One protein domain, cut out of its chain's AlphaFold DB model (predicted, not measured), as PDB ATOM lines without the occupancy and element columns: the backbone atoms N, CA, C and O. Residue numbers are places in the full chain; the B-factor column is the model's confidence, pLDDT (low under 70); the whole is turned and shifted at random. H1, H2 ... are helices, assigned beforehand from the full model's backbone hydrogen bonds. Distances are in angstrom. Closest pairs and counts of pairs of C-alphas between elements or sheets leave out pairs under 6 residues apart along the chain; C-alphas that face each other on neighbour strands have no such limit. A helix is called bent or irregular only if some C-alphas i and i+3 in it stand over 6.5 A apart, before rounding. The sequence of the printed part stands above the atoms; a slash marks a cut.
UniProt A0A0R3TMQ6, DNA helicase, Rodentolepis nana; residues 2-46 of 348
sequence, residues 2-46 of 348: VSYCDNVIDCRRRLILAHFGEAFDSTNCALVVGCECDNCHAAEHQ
ATOM      1  N   VAL A   2      15.134  30.290  -5.929       82.81
ATOM      2  CA  VAL A   2      16.332  30.211  -5.046       82.81
ATOM      3  C   VAL A   2      16.291  31.212  -3.881       82.81
ATOM      4  O   VAL A   2      16.468  30.827  -2.734       82.81
ATOM      5  N   SER A   3      15.923  32.468  -4.161       82.12
ATOM      6  CA  SER A   3      15.736  33.508  -3.132       82.12
ATOM      7  C   SER A   3      14.735  33.115  -2.034       82.12
ATOM      8  O   SER A   3      14.921  33.478  -0.880       82.12
ATOM      9  N   TYR A   4      13.701  32.328  -2.366       89.94
ATOM     10  CA  TYR A   4      12.773  31.809  -1.359       89.94
ATOM     11  C   TYR A   4      13.492  30.829  -0.430       89.94
ATOM     12  O   TYR A   4      13.421  31.005   0.778       89.94
ATOM     13  N   CYS A   5      14.231  29.857  -0.972       87.25
ATOM     14  CA  CYS A   5      14.958  28.861  -0.179       87.25
ATOM     15  C   CYS A   5      16.043  29.491   0.714       87.25
ATOM     16  O   CYS A   5      16.145  29.132   1.885       87.25
ATOM     17  N   ASP A   6      16.803  30.456   0.188       83.06
ATOM     18  CA  ASP A   6      17.924  31.103   0.892       83.06
ATOM     19  C   ASP A   6      17.486  32.141   1.944       83.06
ATOM     20  O   ASP A   6      18.294  32.576   2.781       83.06
ATOM     21  N   ASN A   7      16.222  32.575   1.900       85.31
ATOM     22  CA  ASN A   7      15.661  33.500   2.872       85.31
ATOM     23  C   ASN A   7      15.281  32.755   4.154       85.31
ATOM     24  O   ASN A   7      14.366  31.935   4.166       85.31
ATOM     25  N   VAL A   8      15.984  33.077   5.235       85.44
ATOM     26  CA  VAL A   8      15.798  32.484   6.571       85.44
ATOM     27  C   VAL A   8      15.153  33.454   7.567       85.44
ATOM     28  O   VAL A   8      15.117  33.173   8.757       85.44
ATOM     29  N   ILE A   9      14.712  34.630   7.105       87.44
ATOM     30  CA  ILE A   9      14.211  35.711   7.968       87.44
ATOM     31  C   ILE A   9      12.721  35.911   7.768       87.44
ATOM     32  O   ILE A   9      11.958  35.941   8.727       87.44
ATOM     33  N   ASP A  10      12.307  36.097   6.518       90.44
ATOM     34  CA  ASP A  10      10.938  36.486   6.227       90.44
ATOM     35  C   ASP A  10      10.015  35.273   6.345       90.44
ATOM     36  O   ASP A  10      10.353  34.168   5.914       90.44
ATOM     37  N   CYS A  11       8.819  35.479   6.899       93.94
ATOM     38  CA  CYS A  11       7.798  34.439   7.004       93.94
ATOM     39  C   CYS A  11       7.569  33.745   5.649       93.94
ATOM     40  O   CYS A  11       7.264  34.403   4.648       93.94
ATOM     41  N   ARG A  12       7.638  32.407   5.621       95.44
ATOM     42  CA  ARG A  12       7.449  31.616   4.392       95.44
ATOM     43  C   ARG A  12       6.115  31.899   3.710       95.44
ATOM     44  O   ARG A  12       6.073  32.063   2.494       95.44
ATOM     45  N   ARG A  13       5.035  32.009   4.490       95.62
ATOM     46  CA  ARG A  13       3.691  32.300   3.966       95.62
ATOM     47  C   ARG A  13       3.639  33.664   3.299       95.62
ATOM     48  O   ARG A  13       3.151  33.768   2.182       95.62
ATOM     49  N   ARG A  14       4.215  34.684   3.943       95.44
ATOM     50  CA  ARG A  14       4.313  36.026   3.362       95.44
ATOM     51  C   ARG A  14       5.068  36.002   2.036       95.44
ATOM     52  O   ARG A  14       4.609  36.623   1.090       95.44
ATOM     53  N   LEU A  15       6.194  35.289   1.954       94.88
ATOM     54  CA  LEU A  15       6.975  35.194   0.717       94.88
ATOM     55  C   LEU A  15       6.189  34.531  -0.425       94.88
ATOM     56  O   LEU A  15       6.234  35.021  -1.552       94.88
ATOM     57  N   ILE A  16       5.467  33.439  -0.142       95.88
ATOM     58  CA  ILE A  16       4.632  32.751  -1.138       95.88
ATOM     59  C   ILE A  16       3.480  33.655  -1.586       95.88
ATOM     60  O   ILE A  16       3.297  33.857  -2.781       95.88
ATOM     61  N   LEU A  17       2.726  34.226  -0.646       95.94
ATOM     62  CA  LEU A  17       1.546  35.042  -0.950       95.94
ATOM     63  C   LEU A  17       1.924  36.334  -1.686       95.94
ATOM     64  O   LEU A  17       1.309  36.667  -2.698       95.94
ATOM     65  N   ALA A  18       3.015  36.992  -1.280       94.62
ATOM     66  CA  ALA A  18       3.523  38.178  -1.966       94.62
ATOM     67  C   ALA A  18       3.931  37.892  -3.420       94.62
ATOM     68  O   ALA A  18       3.771  38.756  -4.278       94.62
ATOM     69  N   HIS A  19       4.420  36.683  -3.725       93.75
ATOM     70  CA  HIS A  19       4.713  36.279  -5.102       93.75
ATOM     71  C   HIS A  19       3.449  36.233  -5.980       93.75
ATOM     72  O   HIS A  19       3.528  36.518  -7.172       93.75
ATOM     73  N   PHE A  20       2.287  35.924  -5.398       96.88
ATOM     74  CA  PHE A  20       0.982  35.969  -6.071       96.88
ATOM     75  C   PHE A  20       0.272  37.327  -5.943       96.88
ATOM     76  O   PHE A  20      -0.852  37.477  -6.412       96.88
ATOM     77  N   GLY A  21       0.926  38.335  -5.355       94.94
ATOM     78  CA  GLY A  21       0.364  39.675  -5.171       94.94
ATOM     79  C   GLY A  21      -0.577  39.812  -3.972       94.94
ATOM     80  O   GLY A  21      -1.210  40.853  -3.813       94.94
ATOM     81  N   GLU A  22      -0.656  38.800  -3.111       97.06
ATOM     82  CA  GLU A  22      -1.474  38.830  -1.903       97.06
ATOM     83  C   GLU A  22      -0.685  39.401  -0.718       97.06
ATOM     84  O   GLU A  22       0.452  39.010  -0.435       97.06
ATOM     85  N   ALA A  23      -1.303  40.335   0.006       93.62
ATOM     86  CA  ALA A  23      -0.731  40.890   1.223       93.62
ATOM     87  C   ALA A  23      -1.040  39.974   2.415       93.62
ATOM     88  O   ALA A  23      -2.194  39.650   2.684       93.62
ATOM     89  N   PHE A  24      -0.003  39.598   3.160       94.94
ATOM     90  CA  PHE A  24      -0.128  38.776   4.360       94.94
ATOM     91  C   PHE A  24       0.718  39.358   5.491       94.94
ATOM     92  O   PHE A  24       1.916  39.599   5.312       94.94
ATOM     93  N   ASP A  25       0.101  39.557   6.657       93.38
ATOM     94  CA  ASP A  25       0.824  39.946   7.864       93.38
ATOM     95  C   ASP A  25       1.510  38.723   8.485       93.38
ATOM     96  O   ASP A  25       0.871  37.733   8.834       93.38
ATOM     97  N   SER A  26       2.830  38.798   8.644       90.88
ATOM     98  CA  SER A  26       3.641  37.740   9.248       90.88
ATOM     99  C   SER A  26       3.243  37.408  10.689       90.88
ATOM    100  O   SER A  26       3.464  36.271  11.103       90.88
ATOM    101  N   THR A  27       2.633  38.342  11.430       89.38
ATOM    102  CA  THR A  27       2.121  38.078  12.791       89.38
ATOM    103  C   THR A  27       1.043  36.990  12.795       89.38
ATOM    104  O   THR A  27       0.943  36.206  13.736       89.38
ATOM    105  N   ASN A  28       0.317  36.843  11.681       93.44
ATOM    106  CA  ASN A  28      -0.738  35.852  11.518       93.44
ATOM    107  C   ASN A  28      -0.208  34.435  11.239       93.44
ATOM    108  O   ASN A  28      -0.985  33.486  11.101       93.44
ATOM    109  N   CYS A  29       1.113  34.248  11.125       92.88
ATOM    110  CA  CYS A  29       1.690  32.940  10.827       92.88
ATOM    111  C   CYS A  29       1.405  31.907  11.931       92.88
ATOM    112  O   CYS A  29       1.156  30.741  11.614       92.88
ATOM    113  N   ALA A  30       1.392  32.340  13.192       88.88
ATOM    114  CA  ALA A  30       1.201  31.484  14.361       88.88
ATOM    115  C   ALA A  30      -0.266  31.386  14.836       88.88
ATOM    116  O   ALA A  30      -0.524  30.776  15.868       88.88
ATOM    117  N   LEU A  31      -1.237  31.948  14.094       89.38
ATOM    118  CA  LEU A  31      -2.658  31.918  14.488       89.38
ATOM    119  C   LEU A  31      -3.209  30.497  14.649       89.38
ATOM    120  O   LEU A  31      -4.016  30.242  15.536       89.38
ATOM    121  N   VAL A  32      -2.791  29.582  13.772       88.12
ATOM    122  CA  VAL A  32      -3.169  28.170  13.853       88.12
ATOM    123  C   VAL A  32      -2.065  27.428  14.591       88.12
ATOM    124  O   VAL A  32      -0.939  27.320  14.091       88.12
ATOM    125  N   VAL A  33      -2.400  26.927  15.780       85.81
ATOM    126  CA  VAL A  33      -1.476  26.200  16.656       85.81
ATOM    127  C   VAL A  33      -0.862  25.020  15.899       85.81
ATOM    128  O   VAL A  33      -1.567  24.208  15.304       85.81
ATOM    129  N   GLY A  34       0.469  24.936  15.904       85.00
ATOM    130  CA  GLY A  34       1.217  23.866  15.234       85.00
ATOM    131  C   GLY A  34       1.428  24.049  13.725       85.00
ATOM    132  O   GLY A  34       2.024  23.178  13.098       85.00
ATOM    133  N   CYS A  35       0.985  25.158  13.125       89.69
ATOM    134  CA  CYS A  35       1.189  25.433  11.696       89.69
ATOM    135  C   CYS A  35       2.200  26.559  11.414       89.69
ATOM    136  O   CYS A  35       2.270  27.054  10.287       89.69
ATOM    137  N   GLU A  36       2.969  26.996  12.405       93.31
ATOM    138  CA  GLU A  36       3.994  28.019  12.213       93.31
ATOM    139  C   GLU A  36       5.077  27.568  11.213       93.31
ATOM    140  O   GLU A  36       5.434  26.393  11.145       93.31
ATOM    141  N   CYS A  37       5.590  28.496  10.396       94.75
ATOM    142  CA  CYS A  37       6.670  28.184   9.461       94.75
ATOM    143  C   CYS A  37       8.047  28.183  10.142       94.75
ATOM    144  O   CYS A  37       8.258  28.862  11.144       94.75
ATOM    145  N   ASP A  38       9.003  27.483   9.532       92.50
ATOM    146  CA  ASP A  38      10.392  27.366   9.990       92.50
ATOM    147  C   ASP A  38      11.059  28.720  10.278       92.50
ATOM    148  O   ASP A  38      11.697  28.873  11.317       92.50
ATOM    149  N   ASN A  39      10.874  29.717   9.408       92.06
ATOM    150  CA  ASN A  39      11.481  31.039   9.587       92.06
ATOM    151  C   ASN A  39      10.910  31.797  10.798       92.06
ATOM    152  O   ASN A  39      11.672  32.418  11.535       92.06
ATOM    153  N   CYS A  40       9.592  31.740  11.029       91.38
ATOM    154  CA  CYS A  40       8.976  32.396  12.192       91.38
ATOM    155  C   CYS A  40       9.384  31.700  13.495       91.38
ATOM    156  O   CYS A  40       9.839  32.364  14.424       91.38
ATOM    157  N   HIS A  41       9.364  30.366  13.497       90.19
ATOM    158  CA  HIS A  41       9.829  29.567  14.626       90.19
ATOM    159  C   HIS A  41      11.314  29.838  14.943       90.19
ATOM    160  O   HIS A  41      11.719  29.958  16.097       90.19
ATOM    161  N   ALA A  42      12.165  29.972  13.919       87.00
ATOM    162  CA  ALA A  42      13.568  30.335  14.112       87.00
ATOM    163  C   ALA A  42      13.733  31.763  14.655       87.00
ATOM    164  O   ALA A  42      14.595  31.985  15.505       87.00
ATOM    165  N   ALA A  43      12.907  32.715  14.211       84.62
ATOM    166  CA  ALA A  43      12.966  34.108  14.649       84.62
ATOM    167  C   ALA A  43      12.634  34.292  16.143       84.62
ATOM    168  O   ALA A  43      13.175  35.205  16.769       84.62
ATOM    169  N   GLU A  44      11.813  33.418  16.737       80.69
ATOM    170  CA  GLU A  44      11.552  33.425  18.185       80.69
ATOM    171  C   GLU A  44      12.805  33.055  18.999       80.69
ATOM    172  O   GLU A  44      13.052  33.590  20.082       80.69
ATOM    173  N   HIS A  45      13.642  32.165  18.463       78.44
ATOM    174  CA  HIS A  45      14.788  31.603  19.179       78.44
ATOM    175  C   HIS A  45      16.143  32.183  18.759       78.44
ATOM    176  O   HIS A  45      17.145  31.980  19.450       78.44
ATOM    177  N   GLN A  46      16.209  32.889  17.630       76.00
ATOM    178  CA  GLN A  46      17.452  33.385  17.054       76.00
ATOM    179  C   GLN A  46      17.317  34.840  16.625       76.00
ATOM    180  O   GLN A  46      16.490  35.207  15.795       76.00
TER     181      GLN A  46
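Overview. This is residues 2 to 46 of the 348 residues of the protein "DNA helicase" of Rodentolepis nana (UniProt A0A0R3TMQ6). Four short helices are joined by loops, with few contacts between them: H2 has H1 at one side, while H3 and H4 lie beyond the end where H2 begins, and H4 points away from it. After H2 the link of residues 20 to 25 folds back along H2 toward H3. The printed part has 45 residues with four named helices, H1, H2, H3 and H4 in chain order, and no named strand, and its class is all helix. The whole is compact, with a radius of gyration of the C-alphas of 10.4 A and spans of 26 by 22 by 13 A.

Along the chain. H2, residues 12 to 19, is 10.9 A long from first to last C-alpha and begins with C-alpha 12 at (7.449, 31.616, 4.392). H4, residues 38 to 45, is 11.0 A long and ends with C-alpha 45 at (14.788, 31.603, 19.179). H1, residues 2 to 6, measures 6.2 A from C-alpha 2 at (16.332, 30.211, -5.046). H3, residues 26 to 30, measures 8.4 A and is only just irregular: C-alphas 27 and 30 are 6.8 A apart.

Arrangement. H2 and H4 only just touch, with 3 pairs of C-alphas within 8 A, the closest being Arg 12 and Asn 39 at 6.6 A. They run opposite ways at a steep tilt of 49 degrees. H2 and H3 also only just touch, with 3 such pairs, the closest C-alphas being those of Arg 14 and Ser 26 at 6.2 A. H1 and H2 are close but not clearly touching, with the C-alphas of Tyr 4 and Leu 15 closest at 7.0 A. H3 and H4 are likewise close but not clearly touching, at 7.4 A between the C-alphas of Cys 29 and Cys 40. H1 is apart from H3 and from H4. In H1 and H2 every O i to N i+4 pair is within hydrogen-bond range; in H4 3 of 4 are, and in H3 0 of 1, beside 1 of 2 O i to N i+3 pairs.

Size, cuts and confidence. The C-alphas of Gly 21 and His 45, the two farthest apart, are 29.4 A apart. The printed part has no cut, and no link is long. Mean pLDDT of the printed part is 90.1, and no printed residue is under 70.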